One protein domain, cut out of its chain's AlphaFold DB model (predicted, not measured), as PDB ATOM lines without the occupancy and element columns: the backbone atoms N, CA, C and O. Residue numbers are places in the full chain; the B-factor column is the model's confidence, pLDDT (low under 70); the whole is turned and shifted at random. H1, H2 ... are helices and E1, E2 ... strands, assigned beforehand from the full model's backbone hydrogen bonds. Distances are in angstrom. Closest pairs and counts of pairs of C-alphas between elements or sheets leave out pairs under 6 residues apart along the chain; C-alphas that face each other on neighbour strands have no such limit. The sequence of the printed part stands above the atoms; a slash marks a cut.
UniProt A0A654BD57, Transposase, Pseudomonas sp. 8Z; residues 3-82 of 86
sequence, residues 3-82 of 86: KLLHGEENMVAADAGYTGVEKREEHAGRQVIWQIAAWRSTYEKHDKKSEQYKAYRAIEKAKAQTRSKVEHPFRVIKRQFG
ATOM      1  N   LYS A   3     -33.294  29.992   4.415       80.00
ATOM      2  CA  LYS A   3     -32.415  29.420   5.454       80.00
ATOM      3  C   LYS A   3     -33.086  29.098   6.800       80.00
ATOM      4  O   LYS A   3     -32.392  28.697   7.726       80.00
ATOM      5  N   LEU A   4     -34.381  29.378   6.954       83.25
ATOM      6  CA  LEU A   4     -35.130  29.153   8.201       83.25
ATOM      7  C   LEU A   4     -36.017  27.909   8.140       83.25
ATOM      8  O   LEU A   4     -36.549  27.515   9.172       83.25
ATOM      9  N   LEU A   5     -36.222  27.352   6.946       85.69
ATOM     10  CA  LEU A   5     -37.049  26.173   6.729       85.69
ATOM     11  C   LEU A   5     -36.128  24.990   6.449       85.69
ATOM     12  O   LEU A   5     -35.244  25.084   5.600       85.69
ATOM     13  N   HIS A   6     -36.347  23.898   7.165       86.69
ATOM     14  CA  HIS A   6     -35.473  22.729   7.178       86.69
ATOM     15  C   HIS A   6     -36.089  21.542   6.424       86.69
ATOM     16  O   HIS A   6     -35.432  20.524   6.246       86.69
ATOM     17  N   GLY A   7     -37.326  21.686   5.938       84.00
ATOM     18  CA  GLY A   7     -38.023  20.695   5.115       84.00
ATOM     19  C   GLY A   7     -38.972  19.788   5.898       84.00
ATOM     20  O   GLY A   7     -39.725  19.041   5.285       84.00
ATOM     21  N   GLU A   8     -38.974  19.881   7.228       87.19
ATOM     22  CA  GLU A   8     -39.891  19.148   8.114       87.19
ATOM     23  C   GLU A   8     -41.150  19.958   8.462       87.19
ATOM     24  O   GLU A   8     -42.094  19.454   9.075       87.19
ATOM     25  N   GLU A   9     -41.173  21.245   8.113       89.25
ATOM     26  CA  GLU A   9     -42.294  22.114   8.420       89.25
ATOM     27  C   GLU A   9     -43.518  21.739   7.579       89.25
ATOM     28  O   GLU A   9     -43.437  21.609   6.366       89.25
ATOM     29  N   ASN A  10     -44.689  21.642   8.213       90.88
ATOM     30  CA  ASN A  10     -45.964  21.449   7.507       90.88
ATOM     31  C   ASN A  10     -46.708  22.776   7.275       90.88
ATOM     32  O   ASN A  10     -47.544  22.901   6.379       90.88
ATOM     33  N   MET A  11     -46.427  23.788   8.099       89.94
ATOM     34  CA  MET A  11     -47.097  25.085   8.072       89.94
ATOM     35  C   MET A  11     -46.119  26.193   8.449       89.94
ATOM     36  O   MET A  11     -45.411  26.090   9.449       89.94
ATOM     37  N   VAL A  12     -46.147  27.290   7.694       90.38
ATOM     38  CA  VAL A  12     -45.332  28.480   7.949       90.38
ATOM     39  C   VAL A  12     -46.248  29.680   8.131       90.38
ATOM     40  O   VAL A  12     -46.983  30.052   7.219       90.38
ATOM     41  N   ALA A  13     -46.198  30.302   9.309       89.62
ATOM     42  CA  ALA A  13     -46.924  31.535   9.596       89.62
ATOM     43  C   ALA A  13     -45.982  32.741   9.530       89.62
ATOM     44  O   ALA A  13     -44.915  32.730  10.142       89.62
ATOM     45  N   ALA A  14     -46.385  33.792   8.817       90.38
ATOM     46  CA  ALA A  14     -45.586  35.006   8.670       90.38
ATOM     47  C   ALA A  14     -46.462  36.266   8.626       90.38
ATOM     48  O   ALA A  14     -47.687  36.201   8.487       90.38
ATOM     49  N   ASP A  15     -45.837  37.431   8.790       90.31
ATOM     50  CA  ASP A  15     -46.525  38.716   8.710       90.31
ATOM     51  C   ASP A  15     -46.867  39.114   7.263       90.31
ATOM     52  O   ASP A  15     -46.421  38.499   6.296       90.31
ATOM     53  N   ALA A  16     -47.668  40.171   7.124       90.00
ATOM     54  CA  ALA A  16     -48.195  40.629   5.843       90.00
ATOM     55  C   ALA A  16     -47.108  41.086   4.844       90.00
ATOM     56  O   ALA A  16     -47.365  41.121   3.641       90.00
ATOM     57  N   GLY A  17     -45.884  41.384   5.299       89.56
ATOM     58  CA  GLY A  17     -44.732  41.674   4.442       89.56
ATOM     59  C   GLY A  17     -44.249  40.468   3.626       89.56
ATOM     60  O   GLY A  17     -43.564  40.639   2.620       89.56
ATOM     61  N   TYR A  18     -44.657  39.254   4.004       90.56
ATOM     62  CA  TYR A  18     -44.399  38.016   3.263       90.56
ATOM     63  C   TYR A  18     -45.548  37.630   2.322       90.56
ATOM     64  O   TYR A  18     -45.633  36.487   1.882       90.56
ATOM     65  N   THR A  19     -46.444  38.562   1.985       90.12
ATOM     66  CA  THR A  19     -47.480  38.304   0.972       90.12
ATOM     67  C   THR A  19     -46.822  37.892  -0.351       90.12
ATOM     68  O   THR A  19     -45.932  38.587  -0.841       90.12
ATOM     69  N   GLY A  20     -47.248  36.767  -0.933       88.56
ATOM     70  CA  GLY A  20     -46.687  36.246  -2.182       88.56
ATOM     71  C   GLY A  20     -45.397  35.437  -2.013       88.56
ATOM     72  O   GLY A  20     -44.771  35.093  -3.014       88.56
ATOM     73  N   VAL A  21     -44.975  35.139  -0.778       89.88
ATOM     74  CA  VAL A  21     -43.800  34.292  -0.503       89.88
ATOM     75  C   VAL A  21     -43.941  32.905  -1.126       89.88
ATOM     76  O   VAL A  21     -42.966  32.359  -1.629       89.88
ATOM     77  N   GLU A  22     -45.165  32.388  -1.200       86.06
ATOM     78  CA  GLU A  22     -45.491  31.101  -1.803       86.06
ATOM     79  C   GLU A  22     -45.190  31.033  -3.308       86.06
ATOM     80  O   GLU A  22     -45.055  29.946  -3.857       86.06
ATOM     81  N   LYS A  23     -45.079  32.189  -3.977       88.75
ATOM     82  CA  LYS A  23     -44.859  32.291  -5.428       88.75
ATOM     83  C   LYS A  23     -43.397  32.501  -5.810       88.75
ATOM     84  O   LYS A  23     -43.092  32.599  -6.995       88.75
ATOM     85  N   ARG A  24     -42.498  32.649  -4.834       89.69
ATOM     86  CA  ARG A  24     -41.081  32.910  -5.101       89.69
ATOM     87  C   ARG A  24     -40.384  31.629  -5.545       89.69
ATOM     88  O   ARG A  24     -40.653  30.566  -4.994       89.69
ATOM     89  N   GLU A  25     -39.443  31.746  -6.478       86.00
ATOM     90  CA  GLU A  25     -38.679  30.601  -6.998       86.00
ATOM     91  C   GLU A  25     -37.938  29.839  -5.887       86.00
ATOM     92  O   GLU A  25     -37.934  28.614  -5.886       86.00
ATOM     93  N   GLU A  26     -37.433  30.548  -4.868       85.12
ATOM     94  CA  GLU A  26     -36.804  29.974  -3.658       85.12
ATOM     95  C   GLU A  26     -37.716  29.016  -2.861       85.12
ATOM     96  O   GLU A  26     -37.259  28.240  -2.019       85.12
ATOM     97  N   HIS A  27     -39.025  29.069  -3.099       85.50
ATOM     98  CA  HIS A  27     -40.030  28.256  -2.422       85.50
ATOM     99  C   HIS A  27     -40.829  27.367  -3.381       85.50
ATOM    100  O   HIS A  27     -41.726  26.644  -2.936       85.50
ATOM    101  N   ALA A  28     -40.474  27.359  -4.670       80.25
ATOM    102  CA  ALA A  28     -41.061  26.464  -5.652       80.25
ATOM    103  C   ALA A  28     -40.819  24.998  -5.245       80.25
ATOM    104  O   ALA A  28     -39.705  24.599  -4.917       80.25
ATOM    105  N   GLY A  29     -41.887  24.195  -5.225       79.50
ATOM    106  CA  GLY A  29     -41.825  22.773  -4.867       79.50
ATOM    107  C   GLY A  29     -41.865  22.456  -3.368       79.50
ATOM    108  O   GLY A  29     -41.893  21.280  -3.010       79.50
ATOM    109  N   ARG A  30     -41.926  23.458  -2.475       84.56
ATOM    110  CA  ARG A  30     -42.107  23.205  -1.034       84.56
ATOM    111  C   ARG A  30     -43.551  22.828  -0.716       84.56
ATOM    112  O   ARG A  30     -44.473  23.591  -0.999       84.56
ATOM    113  N   GLN A  31     -43.739  21.687  -0.060       85.81
ATOM    114  CA  GLN A  31     -45.047  21.223   0.407       85.81
ATOM    115  C   GLN A  31     -45.361  21.791   1.799       85.81
ATOM    116  O   GLN A  31     -45.405  21.066   2.785       85.81
ATOM    117  N   VAL A  32     -45.559  23.109   1.880       90.69
ATOM    118  CA  VAL A  32     -45.880  23.815   3.133       90.69
ATOM    119  C   VAL A  32     -47.161  24.629   3.003       90.69
ATOM    120  O   VAL A  32     -47.428  25.249   1.972       90.69
ATOM    121  N   ILE A  33     -47.943  24.689   4.081       91.50
ATOM    122  CA  ILE A  33     -49.106  25.574   4.163       91.50
ATOM    123  C   ILE A  33     -48.647  26.967   4.600       91.50
ATOM    124  O   ILE A  33     -48.266  27.180   5.753       91.50
ATOM    125  N   TRP A  34     -48.739  27.941   3.698       91.00
ATOM    126  CA  TRP A  34     -48.423  29.336   3.993       91.00
ATOM    127  C   TRP A  34     -49.600  30.043   4.677       91.00
ATOM    128  O   TRP A  34     -50.640  30.301   4.077       91.00
ATOM    129  N   GLN A  35     -49.429  30.387   5.951       92.31
ATOM    130  CA  GLN A  35     -50.377  31.149   6.764       92.31
ATOM    131  C   GLN A  35     -49.893  32.589   6.936       92.31
ATOM    132  O   GLN A  35     -49.468  33.013   8.013       92.31
ATOM    133  N   ILE A  36     -49.961  33.358   5.852       92.56
ATOM    134  CA  ILE A  36     -49.587  34.773   5.859       92.56
ATOM    135  C   ILE A  36     -50.712  35.599   6.492       92.56
ATOM    136  O   ILE A  36     -51.901  35.318   6.291       92.56
ATOM    137  N   ALA A  37     -50.348  36.586   7.312       92.69
ATOM    138  CA  ALA A  37     -51.305  37.529   7.879       92.69
ATOM    139  C   ALA A  37     -51.957  38.354   6.759       92.69
ATOM    140  O   ALA A  37     -51.265  38.937   5.922       92.69
ATOM    141  N   ALA A  38     -53.286  38.404   6.748       91.25
ATOM    142  CA  ALA A  38     -54.030  39.128   5.728       91.25
ATOM    143  C   ALA A  38     -54.044  40.635   6.018       91.25
ATOM    144  O   ALA A  38     -54.128  41.075   7.170       91.25
ATOM    145  N   TRP A  39     -54.032  41.444   4.959       88.88
ATOM    146  CA  TRP A  39     -54.277  42.876   5.086       88.88
ATOM    147  C   TRP A  39     -55.741  43.124   5.440       88.88
ATOM    148  O   TRP A  39     -56.652  42.442   4.968       88.88
ATOM    149  N   ARG A  40     -55.994  44.162   6.242       86.25
ATOM    150  CA  ARG A  40     -57.366  44.541   6.603       86.25
ATOM    151  C   ARG A  40     -58.226  44.836   5.370       86.25
ATOM    152  O   ARG A  40     -59.379  44.419   5.322       86.25
ATOM    153  N   SER A  41     -57.648  45.492   4.366       87.06
ATOM    154  CA  SER A  41     -58.314  45.830   3.102       87.06
ATOM    155  C   SER A  41     -58.799  44.606   2.317       87.06
ATOM    156  O   SER A  41     -59.713  44.728   1.502       87.06
ATOM    157  N   THR A  42     -58.227  43.421   2.561       86.38
ATOM    158  CA  THR A  42     -58.608  42.181   1.878       86.38
ATOM    159  C   THR A  42     -60.016  41.739   2.265       86.38
ATOM    160  O   THR A  42     -60.778  41.332   1.393       86.38
ATOM    161  N   TYR A  43     -60.385  41.865   3.543       86.06
ATOM    162  CA  TYR A  43     -61.688  41.424   4.050       86.06
ATOM    163  C   TYR A  43     -62.620  42.579   4.460       86.06
ATOM    164  O   TYR A  43     -63.791  42.342   4.736       86.06
ATOM    165  N   GLU A  44     -62.153  43.833   4.465       87.75
ATOM    166  CA  GLU A  44     -62.982  45.022   4.746       87.75
ATOM    167  C   GLU A  44     -64.079  45.271   3.697       87.75
ATOM    168  O   GLU A  44     -65.042  45.977   3.974       87.75
ATOM    169  N   LYS A  45     -63.971  44.642   2.522       87.50
ATOM    170  CA  LYS A  45     -65.006  44.662   1.476       87.50
ATOM    171  C   LYS A  45     -66.295  43.946   1.896       87.50
ATOM    172  O   LYS A  45     -67.344  44.199   1.312       87.50
ATOM    173  N   HIS A  46     -66.216  43.045   2.874       86.50
ATOM    174  CA  HIS A  46     -67.384  42.363   3.422       86.50
ATOM    175  C   HIS A  46     -68.067  43.235   4.476       86.50
ATOM    176  O   HIS A  46     -67.404  43.922   5.254       86.50
ATOM    177  N   ASP A  47     -69.398  43.156   4.556       87.75
ATOM    178  CA  ASP A  47     -70.134  43.840   5.616       87.75
ATOM    179  C   ASP A  47     -69.684  43.344   7.000       87.75
ATOM    180  O   ASP A  47     -69.531  42.143   7.232       87.75
ATOM    181  N   LYS A  48     -69.511  44.259   7.957       86.62
ATOM    182  CA  LYS A  48     -68.992  43.934   9.295       86.62
ATOM    183  C   LYS A  48     -69.915  43.002  10.080       86.62
ATOM    184  O   LYS A  48     -69.450  42.321  10.997       86.62
ATOM    185  N   LYS A  49     -71.216  42.985   9.761       89.44
ATOM    186  CA  LYS A  49     -72.178  42.074  10.397       89.44
ATOM    187  C   LYS A  49     -72.188  40.694   9.741       89.44
ATOM    188  O   LYS A  49     -72.639  39.753  10.399       89.44
ATOM    189  N   SER A  50     -71.652  40.568   8.524       92.81
ATOM    190  CA  SER A  50     -71.569  39.299   7.801       92.81
ATOM    191  C   SER A  50     -70.754  38.257   8.568       92.81
ATOM    192  O   SER A  50     -69.770  38.563   9.252       92.81
ATOM    193  N   GLU A  51     -71.155  36.996   8.436       91.81
ATOM    194  CA  GLU A  51     -70.431  35.871   9.030       91.81
ATOM    195  C   GLU A  51     -69.032  35.719   8.429       91.81
ATOM    196  O   GLU A  51     -68.079  35.453   9.157       91.81
ATOM    197  N   GLN A  52     -68.884  35.998   7.129       89.12
ATOM    198  CA  GLN A  52     -67.599  35.990   6.429       89.12
ATOM    199  C   GLN A  52     -66.598  36.954   7.079       89.12
ATOM    200  O   GLN A  52     -65.491  36.549   7.432       89.12
ATOM    201  N   TYR A  53     -66.991  38.212   7.316       91.75
ATOM    202  CA  TYR A  53     -66.125  39.198   7.972       91.75
ATOM    203  C   TYR A  53     -65.712  38.751   9.382       91.75
ATOM    204  O   TYR A  53     -64.546  38.872   9.770       91.75
ATOM    205  N   LYS A  54     -66.660  38.210  10.158       92.69
ATOM    206  CA  LYS A  54     -66.396  37.708  11.513       92.69
ATOM    207  C   LYS A  54     -65.441  36.513  11.499       92.69
ATOM    208  O   LYS A  54     -64.528  36.479  12.322       92.69
ATOM    209  N   ALA A  55     -65.603  35.590  10.553       93.00
ATOM    210  CA  ALA A  55     -64.727  34.437  10.378       93.00
ATOM    211  C   ALA A  55     -63.294  34.866  10.028       93.00
ATOM    212  O   ALA A  55     -62.356  34.475  10.723       93.00
ATOM    213  N   TYR A  56     -63.120  35.758   9.042       92.19
ATOM    214  CA  TYR A  56     -61.806  36.327   8.714       92.19
ATOM    215  C   TYR A  56     -61.156  36.988   9.933       92.19
ATOM    216  O   TYR A  56     -59.997  36.725  10.255       92.19
ATOM    217  N   ARG A  57     -61.915  37.804  10.674       93.44
ATOM    218  CA  ARG A  57     -61.421  38.452  11.898       93.44
ATOM    219  C   ARG A  57     -61.021  37.458  12.982       93.44
ATOM    220  O   ARG A  57     -60.042  37.716  13.680       93.44
ATOM    221  N   ALA A  58     -61.760  36.366  13.147       93.88
ATOM    222  CA  ALA A  58     -61.435  35.328  14.119       93.88
ATOM    223  C   ALA A  58     -60.121  34.619  13.757       93.88
ATOM    224  O   ALA A  58     -59.256  34.473  14.622       93.88
ATOM    225  N   ILE A  59     -59.934  34.276  12.479       92.75
ATOM    226  CA  ILE A  59     -58.705  33.652  11.969       92.75
ATOM    227  C   ILE A  59     -57.502  34.580  12.177       92.75
ATOM    228  O   ILE A  59     -56.511  34.182  12.788       92.75
ATOM    229  N   GLU A  60     -57.592  35.839  11.744       93.75
ATOM    230  CA  GLU A  60     -56.481  36.790  11.888       93.75
ATOM    231  C   GLU A  60     -56.179  37.112  13.361       93.75
ATOM    232  O   GLU A  60     -55.019  37.284  13.741       93.75
ATOM    233  N   LYS A  61     -57.200  37.116  14.232       93.56
ATOM    234  CA  LYS A  61     -57.001  37.231  15.684       93.56
ATOM    235  C   LYS A  61     -56.239  36.027  16.242       93.56
ATOM    236  O   LYS A  61     -55.319  36.229  17.032       93.56
ATOM    237  N   ALA A  62     -56.586  34.806  15.837       93.38
ATOM    238  CA  ALA A  62     -55.888  33.599  16.275       93.38
ATOM    239  C   ALA A  62     -54.419  33.601  15.817       93.38
ATOM    240  O   ALA A  62     -53.522  33.366  16.629       93.38
ATOM    241  N   LYS A  63     -54.147  33.978  14.558       91.06
ATOM    242  CA  LYS A  63     -52.774  34.167  14.050       91.06
ATOM    243  C   LYS A  63     -51.988  35.174  14.898       91.06
ATOM    244  O   LYS A  63     -50.856  34.900  15.300       91.06
ATOM    245  N   ALA A  64     -52.591  36.322  15.224       91.62
ATOM    246  CA  ALA A  64     -51.960  37.349  16.056       91.62
ATOM    247  C   ALA A  64     -51.694  36.879  17.499       91.62
ATOM    248  O   ALA A  64     -50.649  37.197  18.069       91.62
ATOM    249  N   GLN A  65     -52.598  36.093  18.090       93.19
ATOM    250  CA  GLN A  65     -52.396  35.506  19.418       93.19
ATOM    251  C   GLN A  65     -51.206  34.542  19.434       93.19
ATOM    252  O   GLN A  65     -50.371  34.622  20.335       93.19
ATOM    253  N   THR A  66     -51.088  33.678  18.424       90.81
ATOM    254  CA  THR A  66     -49.933  32.781  18.270       90.81
ATOM    255  C   THR A  66     -48.631  33.567  18.153       90.81
ATOM    256  O   THR A  66     -47.679  33.284  18.878       90.81
ATOM    257  N   ARG A  67     -48.601  34.615  17.320       90.06
ATOM    258  CA  ARG A  67     -47.432  35.499  17.186       90.06
ATOM    259  C   ARG A  67     -47.035  36.142  18.506       90.06
ATOM    260  O   ARG A  67     -45.860  36.142  18.855       90.06
ATOM    261  N   SER A  68     -48.008  36.635  19.270       91.75
ATOM    262  CA  SER A  68     -47.747  37.285  20.556       91.75
ATOM    263  C   SER A  68     -47.014  36.367  21.541       91.75
ATOM    264  O   SER A  68     -46.120  36.839  22.242       91.75
ATOM    265  N   LYS A  69     -47.317  35.060  21.547       91.88
ATOM    266  CA  LYS A  69     -46.630  34.076  22.404       91.88
ATOM    267  C   LYS A  69     -45.138  33.939  22.089       91.88
ATOM    268  O   LYS A  69     -44.368  33.652  22.996       91.88
ATOM    269  N   VAL A  70     -44.737  34.149  20.837       89.69
ATOM    270  CA  VAL A  70     -43.335  34.058  20.392       89.69
ATOM    271  C   VAL A  70     -42.642  35.418  20.489       89.69
ATOM    272  O   VAL A  70     -41.548  35.537  21.038       89.69
ATOM    273  N   GLU A  71     -43.296  36.471  19.996       90.31
ATOM    274  CA  GLU A  71     -42.749  37.829  19.954       90.31
ATOM    275  C   GLU A  71     -42.525  38.404  21.359       90.31
ATOM    276  O   GLU A  71     -41.578  39.164  21.563       90.31
ATOM    277  N   HIS A  72     -43.365  38.050  22.339       92.31
ATOM    278  CA  HIS A  72     -43.243  38.580  23.694       92.31
ATOM    279  C   HIS A  72     -41.942  38.137  24.393       92.31
ATOM    280  O   HIS A  72     -41.166  39.027  24.760       92.31
ATOM    281  N   PRO A  73     -41.625  36.831  24.520       94.56
ATOM    282  CA  PRO A  73     -40.328  36.381  25.027       94.56
ATOM    283  C   PRO A  73     -39.151  36.953  24.235       94.56
ATOM    284  O   PRO A  73     -38.189  37.448  24.818       94.56
ATOM    285  N   PHE A  74     -39.251  36.968  22.902       90.62
ATOM    286  CA  PHE A  74     -38.174  37.465  22.048       90.62
ATOM    287  C   PHE A  74     -37.885  38.951  22.293       90.62
ATOM    288  O   PHE A  74     -36.730  39.374  22.332       90.62
ATOM    289  N   ARG A  75     -38.934  39.754  22.518       92.56
ATOM    290  CA  ARG A  75     -38.807  41.163  22.897       92.56
ATOM    291  C   ARG A  75     -38.139  41.330  24.259       92.56
ATOM    292  O   ARG A  75     -37.334  42.248  24.403       92.56
ATOM    293  N   VAL A  76     -38.478  40.496  25.243       94.69
ATOM    294  CA  VAL A  76     -37.853  40.536  26.578       94.69
ATOM    295  C   VAL A  76     -36.353  40.277  26.458       94.69
ATOM    296  O   VAL A  76     -35.565  41.116  26.887       94.69
ATOM    297  N   ILE A  77     -35.966  39.197  25.776       94.12
ATOM    298  CA  ILE A  77     -34.562  38.826  25.561       94.12
ATOM    299  C   ILE A  77     -33.819  39.941  24.814       94.12
ATOM    300  O   ILE A  77     -32.794  40.430  25.282       94.12
ATOM    301  N   LYS A  78     -34.358  40.428  23.688       92.25
ATOM    302  CA  LYS A  78     -33.716  41.508  22.919       92.25
ATOM    303  C   LYS A  78     -33.474  42.769  23.742       92.25
ATOM    304  O   LYS A  78     -32.448  43.413  23.558       92.25
ATOM    305  N   ARG A  79     -34.402  43.126  24.634       93.31
ATOM    306  CA  ARG A  79     -34.247  44.289  25.518       93.31
ATOM    307  C   ARG A  79     -33.210  44.050  26.609       93.31
ATOM    308  O   ARG A  79     -32.411  44.942  26.855       93.31
ATOM    309  N   GLN A  80     -33.196  42.867  27.224       94.31
ATOM    310  CA  GLN A  80     -32.224  42.522  28.267       94.31
ATOM    311  C   GLN A  80     -30.778  42.574  27.760       94.31
ATOM    312  O   GLN A  80     -29.901  43.039  28.476       94.31
ATOM    313  N   PHE A  81     -30.543  42.152  26.517       93.94
ATOM    314  CA  PHE A  81     -29.208  42.138  25.913       93.94
ATOM    315  C   PHE A  81     -28.889  43.377  25.057       93.94
ATOM    316  O   PHE A  81     -27.909  43.373  24.320       93.94
ATOM    317  N   GLY A  82     -29.707  44.434  25.110       90.81
ATOM    318  CA  GLY A  82     -29.423  45.687  24.396       90.81
ATOM    319  C   GLY A  82     -29.545  45.622  22.866       90.81
ATOM    320  O   GLY A  82     -29.146  46.557  22.185       90.81
TER     321      GLY A  82
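Overview. This is residues 3 to 82 of the 86 residues of the protein "Transposase" of Pseudomonas sp. 8Z (UniProt A0A654BD57). One long helix, H2, passes by a small body made of two short side-by-side strands, E1 and E2, and their loops; the last part of the helix and the end of the printed part, residues 68 to 82, stick out free. After E2 the backbone runs out past the single-turn helix H1, then folds back as H2, which comes near the strands with its residues 60 to 67. The printed part has 80 residues with two named strands and two named helices, in the order E1, E2, H1, H2; the sheet E1, E2 is parallel, and the class is mostly helix. The whole is loose, with a radius of gyration of the C-alphas of 15.6 A, and flat, spanning 44 by 37 by 19 A.

Along the chain. The printed part begins at Lys 3, with C-alpha at (-32.415, 29.420, 5.454). E1 is residues 11 to 14, 10.1 A from first to last C-alpha, and begins with C-alpha 11 at (-47.097, 25.085, 8.072). E2 is residues 33 to 36, 9.4 A long. H1 is residues 40 to 43, 5.9 A long. H2 is residues 51 to 80, 43.3 A long, from C-alpha 51 at (-70.431, 35.871, 9.030) to C-alpha 80 at (-32.224, 42.522, 28.267). It has a kink of 33 degrees near residue 70.

Arrangement. E1 and E2 are parallel neighbours, with 14 degrees between their directions. C-alphas 11 and 33 face each other at 4.4 A. N 12 and O 33 are within hydrogen-bond range at 2.9 A, and so are N 35 and O 12 at 2.8 A. The closest C-alphas of E1 and H2, those of Ala 13 and Lys 63, are 7.8 A apart. E2 and H2 are only just apart, their closest C-alphas at 8.2 A. H1 and H2 are close but not clearly touching; their closest C-alphas, those of Tyr 43 and Tyr 53, are 6.3 A apart. E1 and H1 are apart. In H2, 24 of 26 O i to N i+4 pairs are within hydrogen-bond range; H1 is too short for such a pair.

Size, cuts and confidence. The two C-alphas farthest apart, those of Ser 50 and Phe 81, are 46.2 A apart. Without residues 68 to 82, which stand free, the body spans 41 by 22 by 17 A. The link from E1 to E2, residues 15 to 32, is long; E2 to H1 is a tight link and H1 to H2 a short one. The printed part has no cut. Its mean pLDDT is 89.7, and no printed residue is under 70.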